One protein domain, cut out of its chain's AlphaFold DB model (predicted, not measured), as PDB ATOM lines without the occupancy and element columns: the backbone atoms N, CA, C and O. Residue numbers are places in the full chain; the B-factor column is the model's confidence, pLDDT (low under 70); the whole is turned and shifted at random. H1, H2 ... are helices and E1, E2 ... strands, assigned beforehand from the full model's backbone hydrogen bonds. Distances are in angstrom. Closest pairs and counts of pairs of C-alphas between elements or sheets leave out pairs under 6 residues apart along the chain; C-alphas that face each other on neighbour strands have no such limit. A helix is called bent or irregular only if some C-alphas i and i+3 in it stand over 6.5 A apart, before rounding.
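What this domain is: This is residues 3 to 56 of the 127 residues of an uncharacterized protein of Gracilibacillus sp. SCU50 (UniProt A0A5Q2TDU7). What is the main picture? Two helices, H1 and H2, lie side by side and run the same way, and a short ribbon of two parallel strands runs back along them, with E1 near both helices and E2 near H2. The link of residues 41 to 51 loops out at one end of the length before E2. What is the make-up? The 54 printed residues hold two named helices and two named strands in the order H1, E1, H2, E2, a mixed class with sheet order E1, E2. The whole is compact, with a radius of gyration of the C-alphas of 10.3 A and spans of 31 by 15 by 15 A.

How they stand to each other: How does H1, residues 6 to 15, stand to H2, residues 27 to 40? They touch at a shallow tilt of 21 degrees and run the same way; their closest C-alphas, of Val 13 and Tyr 37, are 6.3 A apart. How do E1, residues 19 to 22, and E2, residues 52 to 55, pair? They are parallel at 13 degrees, with N 21 and O 53 within hydrogen-bond range at 2.8 A. E1, H2 and E2 form a strand-helix-strand unit, two parallel strands joined through a helix, with a right-handed crossover. Where are the helices near the strands? The closest C-alphas are Ala 12 and Leu 19 for H1 and E1, 6.1 A, Leu 21 and Ala 30 for E1 and H2, 7.2 A, and Leu 34 and Ser 52 for H2 and E2, 7.5 A; H1 and E2 are apart. Are the helix backbones whole? Every O i to N i+4 pair is within hydrogen-bond range in H1, and 8 of 10 in H2.

Where its parts are: Where does H1 run? It spans 14.8 A from C-alpha 6 at (-44.590, -18.143, 4.213). How long are the others? E1 spans 9.8 A, H2 20.6 A and E2 9.7 A, to C-alpha 55 at (-38.144, -11.914, -8.547). H2 is irregular: C-alphas 28 and 31 are 7.3 A apart.

The domain as a whole: How large is it? The outline is only just a rod, 31 by 15 by 15 A, and the C-alphas farthest apart, of His 28 and Val 45, are 31.8 A apart. Which links are long? H2 to E2 is long, with 11 residues; the other two are tight, and the printed part has no cut. Where is confidence low? Residues 4 to 5 are under 70, and the mean pLDDT of the printed part is 90.8.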
ATOM      1  N   GLY A   3     -38.670 -19.022  -2.256       72.81
ATOM      2  CA  GLY A   3     -40.014 -19.150  -1.709       72.81
ATOM      3  C   GLY A   3     -41.042 -18.403  -2.546       72.81
ATOM      4  O   GLY A   3     -40.759 -17.357  -3.125       72.81
ATOM      5  N   SER A   4     -42.256 -18.937  -2.570       65.69
ATOM      6  CA  SER A   4     -43.479 -18.261  -3.026       65.69
ATOM      7  C   SER A   4     -44.547 -18.228  -1.920       65.69
ATOM      8  O   SER A   4     -45.675 -17.797  -2.144       65.69
ATOM      9  N   SER A   5     -44.193 -18.679  -0.709       69.25
ATOM     10  CA  SER A   5     -45.080 -18.828   0.445       69.25
ATOM     11  C   SER A   5     -44.360 -18.504   1.762       69.25
ATOM     12  O   SER A   5     -43.135 -18.354   1.807       69.25
ATOM     13  N   LYS A   6     -45.118 -18.432   2.865       70.94
ATOM     14  CA  LYS A   6     -44.590 -18.143   4.213       70.94
ATOM     15  C   LYS A   6     -43.654 -19.231   4.765       70.94
ATOM     16  O   LYS A   6     -42.814 -18.919   5.601       70.94
ATOM     17  N   GLY A   7     -43.751 -20.480   4.300       76.81
ATOM     18  CA  GLY A   7     -42.895 -21.571   4.797       76.81
ATOM     19  C   GLY A   7     -41.412 -21.363   4.463       76.81
ATOM     20  O   GLY A   7     -40.544 -21.549   5.312       76.81
ATOM     21  N   GLY A   8     -41.116 -20.877   3.251       81.00
ATOM     22  CA  GLY A   8     -39.738 -20.578   2.839       81.00
ATOM     23  C   GLY A   8     -39.096 -19.431   3.631       81.00
ATOM     24  O   GLY A   8     -37.881 -19.430   3.824       81.00
ATOM     25  N   LEU A   9     -39.911 -18.489   4.122       84.88
ATOM     26  CA  LEU A   9     -39.467 -17.380   4.969       84.88
ATOM     27  C   LEU A   9     -38.925 -17.880   6.312       84.88
ATOM     28  O   LEU A   9     -37.806 -17.523   6.675       84.88
ATOM     29  N   GLN A  10     -39.695 -18.699   7.035       86.75
ATOM     30  CA  GLN A  10     -39.295 -19.183   8.364       86.75
ATOM     31  C   GLN A  10     -37.978 -19.956   8.298       86.75
ATOM     32  O   GLN A  10     -37.062 -19.675   9.064       86.75
ATOM     33  N   PHE A  11     -37.826 -20.831   7.301       90.25
ATOM     34  CA  PHE A  11     -36.579 -21.565   7.107       90.25
ATOM     35  C   PHE A  11     -35.381 -20.639   6.831       90.25
ATOM     36  O   PHE A  11     -34.299 -20.839   7.382       90.25
ATOM     37  N   ALA A  12     -35.557 -19.613   5.988       92.38
ATOM     38  CA  ALA A  12     -34.490 -18.659   5.679       92.38
ATOM     39  C   ALA A  12     -34.052 -17.861   6.920       92.38
ATOM     40  O   ALA A  12     -32.855 -17.650   7.122       92.38
ATOM     41  N   VAL A  13     -35.014 -17.472   7.762       92.56
ATOM     42  CA  VAL A  13     -34.775 -16.790   9.040       92.56
ATOM     43  C   VAL A  13     -34.034 -17.696  10.023       92.56
ATOM     44  O   VAL A  13     -33.020 -17.285  10.581       92.56
ATOM     45  N   GLU A  14     -34.500 -18.930  10.219       91.06
ATOM     46  CA  GLU A  14     -33.922 -19.869  11.188       91.06
ATOM     47  C   GLU A  14     -32.499 -20.297  10.833       91.06
ATOM     48  O   GLU A  14     -31.669 -20.482  11.722       91.06
ATOM     49  N   LYS A  15     -32.209 -20.463   9.539       94.44
ATOM     50  CA  LYS A  15     -30.878 -20.858   9.059       94.44
ATOM     51  C   LYS A  15     -29.955 -19.674   8.788       94.44
ATOM     52  O   LYS A  15     -28.775 -19.894   8.523       94.44
ATOM     53  N   GLY A  16     -30.469 -18.444   8.839       95.31
ATOM     54  CA  GLY A  16     -29.702 -17.240   8.536       95.31
ATOM     55  C   GLY A  16     -29.126 -17.257   7.124       95.31
ATOM     56  O   GLY A  16     -27.920 -17.089   6.950       95.31
ATOM     57  N   ILE A  17     -29.966 -17.529   6.122       95.19
ATOM     58  CA  ILE A  17     -29.574 -17.632   4.705       95.19
ATOM     59  C   ILE A  17     -30.432 -16.729   3.821       95.19
ATOM     60  O   ILE A  17     -31.566 -16.409   4.160       95.19
ATOM     61  N   GLY A  18     -29.907 -16.389   2.641       94.56
ATOM     62  CA  GLY A  18     -30.578 -15.516   1.678       94.56
ATOM     63  C   GLY A  18     -31.975 -15.991   1.257       94.56
ATOM     64  O   GLY A  18     -32.204 -17.190   1.046       94.56
ATOM     65  N   LEU A  19     -32.887 -15.035   1.067       94.50
ATOM     66  CA  LEU A  19     -34.260 -15.264   0.609       94.50
ATOM     67  C   LEU A  19     -34.472 -14.710  -0.805       94.50
ATOM     68  O   LEU A  19     -34.443 -13.502  -1.007       94.50
ATOM     69  N   ALA A  20     -34.751 -15.574  -1.775       93.44
ATOM     70  CA  ALA A  20     -35.305 -15.181  -3.065       93.44
ATOM     71  C   ALA A  20     -36.825 -15.378  -3.031       93.44
ATOM     72  O   ALA A  20     -37.300 -16.476  -2.731       93.44
ATOM     73  N   LEU A  21     -37.588 -14.324  -3.313       92.69
ATOM     74  CA  LEU A  21     -39.046 -14.354  -3.315       92.69
ATOM     75  C   LEU A  21     -39.593 -14.215  -4.738       92.69
ATOM     76  O   LEU A  21     -39.363 -13.200  -5.396       92.69
ATOM     77  N   ALA A  22     -40.386 -15.194  -5.174       91.94
ATOM     78  CA  ALA A  22     -41.108 -15.165  -6.446       91.94
ATOM     79  C   ALA A  22     -42.363 -14.275  -6.365       91.94
ATOM     80  O   ALA A  22     -43.489 -14.764  -6.265       91.94
ATOM     81  N   ALA A  23     -42.181 -12.954  -6.390       90.00
ATOM     82  CA  ALA A  23     -43.288 -12.004  -6.250       90.00
ATOM     83  C   ALA A  23     -44.287 -12.058  -7.407       90.00
ATOM     84  O   ALA A  23     -45.477 -11.890  -7.176       90.00
ATOM     85  N   HIS A  24     -43.850 -12.406  -8.616       90.25
ATOM     86  CA  HIS A  24     -44.749 -12.653  -9.750       90.25
ATOM     87  C   HIS A  24     -45.718 -13.837  -9.538       90.25
ATOM     88  O   HIS A  24     -46.657 -13.999 -10.313       90.25
ATOM     89  N   LEU A  25     -45.539 -14.668  -8.499       88.62
ATOM     90  CA  LEU A  25     -46.503 -15.708  -8.111       88.62
ATOM     91  C   LEU A  25     -47.483 -15.238  -7.026       88.62
ATOM     92  O   LEU A  25     -48.641 -15.656  -7.029       88.62
ATOM     93  N   ALA A  26     -47.054 -14.350  -6.131       86.38
ATOM     94  CA  ALA A  26     -47.872 -13.837  -5.033       86.38
ATOM     95  C   ALA A  26     -47.484 -12.386  -4.675       86.38
ATOM     96  O   ALA A  26     -46.889 -12.147  -3.617       86.38
ATOM     97  N   PRO A  27     -47.818 -11.397  -5.528       88.38
ATOM     98  CA  PRO A  27     -47.310 -10.028  -5.384       88.38
ATOM     99  C   PRO A  27     -47.799  -9.368  -4.088       88.38
ATOM    100  O   PRO A  27     -47.029  -8.715  -3.386       88.38
ATOM    101  N   HIS A  28     -49.046  -9.645  -3.696       88.06
ATOM    102  CA  HIS A  28     -49.665  -9.136  -2.469       88.06
ATOM    103  C   HIS A  28     -48.947  -9.575  -1.179       88.06
ATOM    104  O   HIS A  28     -49.051  -8.901  -0.156       88.06
ATOM    105  N   LEU A  29     -48.189 -10.680  -1.205       88.56
ATOM    106  CA  LEU A  29     -47.431 -11.144  -0.040       88.56
ATOM    107  C   LEU A  29     -46.034 -10.525   0.044       88.56
ATOM    108  O   LEU A  29     -45.426 -10.561   1.118       88.56
ATOM    109  N   ALA A  30     -45.517  -9.950  -1.043       90.81
ATOM    110  CA  ALA A  30     -44.091  -9.686  -1.175       90.81
ATOM    111  C   ALA A  30     -43.538  -8.702  -0.148       90.81
ATOM    112  O   ALA A  30     -42.553  -9.002   0.531       90.81
ATOM    113  N   ILE A  31     -44.217  -7.570   0.031       91.75
ATOM    114  CA  ILE A  31     -43.817  -6.550   1.005       91.75
ATOM    115  C   ILE A  31     -43.822  -7.133   2.421       91.75
ATOM    116  O   ILE A  31     -42.870  -6.929   3.173       91.75
ATOM    117  N   SER A  32     -44.871  -7.880   2.780       92.94
ATOM    118  CA  SER A  32     -44.992  -8.471   4.116       92.94
ATOM    119  C   SER A  32     -43.872  -9.477   4.397       92.94
ATOM    120  O   SER A  32     -43.204  -9.373   5.424       92.94
ATOM    121  N   ILE A  33     -43.590 -10.380   3.451       92.31
ATOM    122  CA  ILE A  33     -42.566 -11.418   3.598       92.31
ATOM    123  C   ILE A  33     -41.170 -10.802   3.694       92.31
ATOM    124  O   ILE A  33     -40.405 -11.174   4.580       92.31
ATOM    125  N   LEU A  34     -40.831  -9.847   2.824       93.75
ATOM    126  CA  LEU A  34     -39.504  -9.228   2.828       93.75
ATOM    127  C   LEU A  34     -39.260  -8.374   4.077       93.75
ATOM    128  O   LEU A  34     -38.153  -8.384   4.617       93.75
ATOM    129  N   ARG A  35     -40.287  -7.666   4.569       95.25
ATOM    130  CA  ARG A  35     -40.196  -6.919   5.834       95.25
ATOM    131  C   ARG A  35     -39.979  -7.858   7.016       95.25
ATOM    132  O   ARG A  35     -39.087  -7.595   7.818       95.25
ATOM    133  N   SER A  36     -40.733  -8.955   7.097       94.38
ATOM    134  CA  SER A  36     -40.542  -9.981   8.129       94.38
ATOM    135  C   SER A  36     -39.163 -10.631   8.043       94.38
ATOM    136  O   SER A  36     -38.475 -10.707   9.052       94.38
ATOM    137  N   TYR A  37     -38.701 -11.000   6.844       95.50
ATOM    138  CA  TYR A  37     -37.362 -11.559   6.653       95.50
ATOM    139  C   TYR A  37     -36.281 -10.629   7.197       95.50
ATOM    140  O   TYR A  37     -35.441 -11.066   7.973       95.50
ATOM    141  N   ARG A  38     -36.322  -9.340   6.839       95.62
ATOM    142  CA  ARG A  38     -35.339  -8.361   7.318       95.62
ATOM    143  C   ARG A  38     -35.408  -8.163   8.833       95.62
ATOM    144  O   ARG A  38     -34.362  -8.040   9.457       95.62
ATOM    145  N   LYS A  39     -36.616  -8.097   9.400       96.25
ATOM    146  CA  LYS A  39     -36.837  -7.860  10.833       96.25
ATOM    147  C   LYS A  39     -36.364  -9.035  11.689       96.25
ATOM    148  O   LYS A  39     -35.741  -8.816  12.720       96.25
ATOM    149  N   ASP A  40     -36.677 -10.254  11.263       96.12
ATOM    150  CA  ASP A  40     -36.537 -11.448  12.097       96.12
ATOM    151  C   ASP A  40     -35.243 -12.230  11.800       96.12
ATOM    152  O   ASP A  40     -34.964 -13.226  12.466       96.12
ATOM    153  N   PHE A  41     -34.448 -11.792  10.812       96.56
ATOM    154  CA  PHE A  41     -33.216 -12.452  10.378       96.56
ATOM    155  C   PHE A  41     -32.252 -12.732  11.533       96.56
ATOM    156  O   PHE A  41     -31.901 -11.842  12.310       96.56
ATOM    157  N   ARG A  42     -31.751 -13.969  11.586       94.94
ATOM    158  CA  ARG A  42     -30.720 -14.392  12.533       94.94
ATOM    159  C   ARG A  42     -29.405 -14.596  11.783       94.94
ATOM    160  O   ARG A  42     -29.361 -15.461  10.911       94.94
ATOM    161  N   PRO A  43     -28.340 -13.835  12.091       96.00
ATOM    162  CA  PRO A  43     -27.030 -14.055  11.492       96.00
ATOM    163  C   PRO A  43     -26.548 -15.500  11.653       96.00
ATOM    164  O   PRO A  43     -26.792 -16.143  12.674       96.00
ATOM    165  N   SER A  44     -25.832 -15.998  10.648       96.06
ATOM    166  CA  SER A  44     -25.240 -17.335  10.637       96.06
ATOM    167  C   SER A  44     -23.784 -17.290  10.172       96.06
ATOM    168  O   SER A  44     -23.275 -16.248   9.756       96.06
ATOM    169  N   VAL A  45     -23.121 -18.450  10.180       95.25
ATOM    170  CA  VAL A  45     -21.782 -18.610   9.588       95.25
ATOM    171  C   VAL A  45     -21.753 -18.286   8.089       95.25
ATOM    172  O   VAL A  45     -20.704 -17.926   7.564       95.25
ATOM    173  N   TYR A  46     -22.896 -18.378   7.404       91.56
ATOM    174  CA  TYR A  46     -23.008 -18.112   5.970       91.56
ATOM    175  C   TYR A  46     -23.277 -16.638   5.662       91.56
ATOM    176  O   TYR A  46     -22.898 -16.151   4.597       91.56
ATOM    177  N   MET A  47     -23.979 -15.926   6.551       95.69
ATOM    178  CA  MET A  47     -24.478 -14.586   6.260       95.69
ATOM    179  C   MET A  47     -24.673 -13.760   7.536       95.69
ATOM    180  O   MET A  47     -25.438 -14.131   8.424       95.69
ATOM    181  N   LYS A  48     -23.995 -12.606   7.601       96.56
ATOM    182  CA  LYS A  48     -24.042 -11.682   8.750       96.56
ATOM    183  C   LYS A  48     -25.237 -10.723   8.726       96.56
ATOM    184  O   LYS A  48     -25.647 -10.245   9.774       96.56
ATOM    185  N   GLU A  49     -25.790 -10.459   7.547       96.69
ATOM    186  CA  GLU A  49     -26.851  -9.472   7.325       96.69
ATOM    187  C   GLU A  49     -27.896 -10.018   6.346       96.69
ATOM    188  O   GLU A  49     -27.522 -10.725   5.407       96.69
ATOM    189  N   PRO A  50     -29.184  -9.672   6.494       96.44
ATOM    190  CA  PRO A  50     -30.228 -10.189   5.623       96.44
ATOM    191  C   PRO A  50     -30.025  -9.735   4.176       96.44
ATOM    192  O   PRO A  50     -30.145  -8.553   3.856       96.44
ATOM    193  N   LYS A  51     -29.812 -10.694   3.271       96.12
ATOM    194  CA  LYS A  51     -29.853 -10.459   1.820       96.12
ATOM    195  C   LYS A  51     -31.072 -11.119   1.199       96.12
ATOM    196  O   LYS A  51     -31.368 -12.278   1.498       96.12
ATOM    197  N   SER A  52     -31.766 -10.391   0.331       95.00
ATOM    198  CA  SER A  52     -32.952 -10.889  -0.360       95.00
ATOM    199  C   SER A  52     -32.972 -10.506  -1.834       95.00
ATOM    200  O   SER A  52     -32.514  -9.425  -2.191       95.00
ATOM    201  N   ILE A  53     -33.567 -11.365  -2.661       95.12
ATOM    202  CA  ILE A  53     -33.864 -11.120  -4.075       95.12
ATOM    203  C   ILE A  53     -35.385 -11.067  -4.236       95.12
ATOM    204  O   ILE A  53     -36.094 -11.943  -3.742       95.12
ATOM    205  N   LEU A  54     -35.881 -10.056  -4.947       93.12
ATOM    206  CA  LEU A  54     -37.274  -9.958  -5.368       93.12
ATOM    207  C   LEU A  54     -37.356 -10.334  -6.851       93.12
ATOM    208  O   LEU A  54     -36.871  -9.594  -7.699       93.12
ATOM    209  N   ALA A  55     -37.952 -11.483  -7.167       93.44
ATOM    210  CA  ALA A  55     -38.144 -11.914  -8.547       93.44
ATOM    211  C   ALA A  55     -39.470 -11.366  -9.094       93.44
ATOM    212  O   ALA A  55     -40.554 -11.871  -8.771       93.44
ATOM    213  N   VAL A  56     -39.364 -10.334  -9.926       92.69
ATOM    214  CA  VAL A  56     -40.477  -9.675 -10.620       92.69
ATOM    215  C   VAL A  56     -40.616 -10.198 -12.048       92.69
ATOM    216  O   VAL A  56     -39.627 -10.572 -12.674       92.69
TER     217      VAL A  56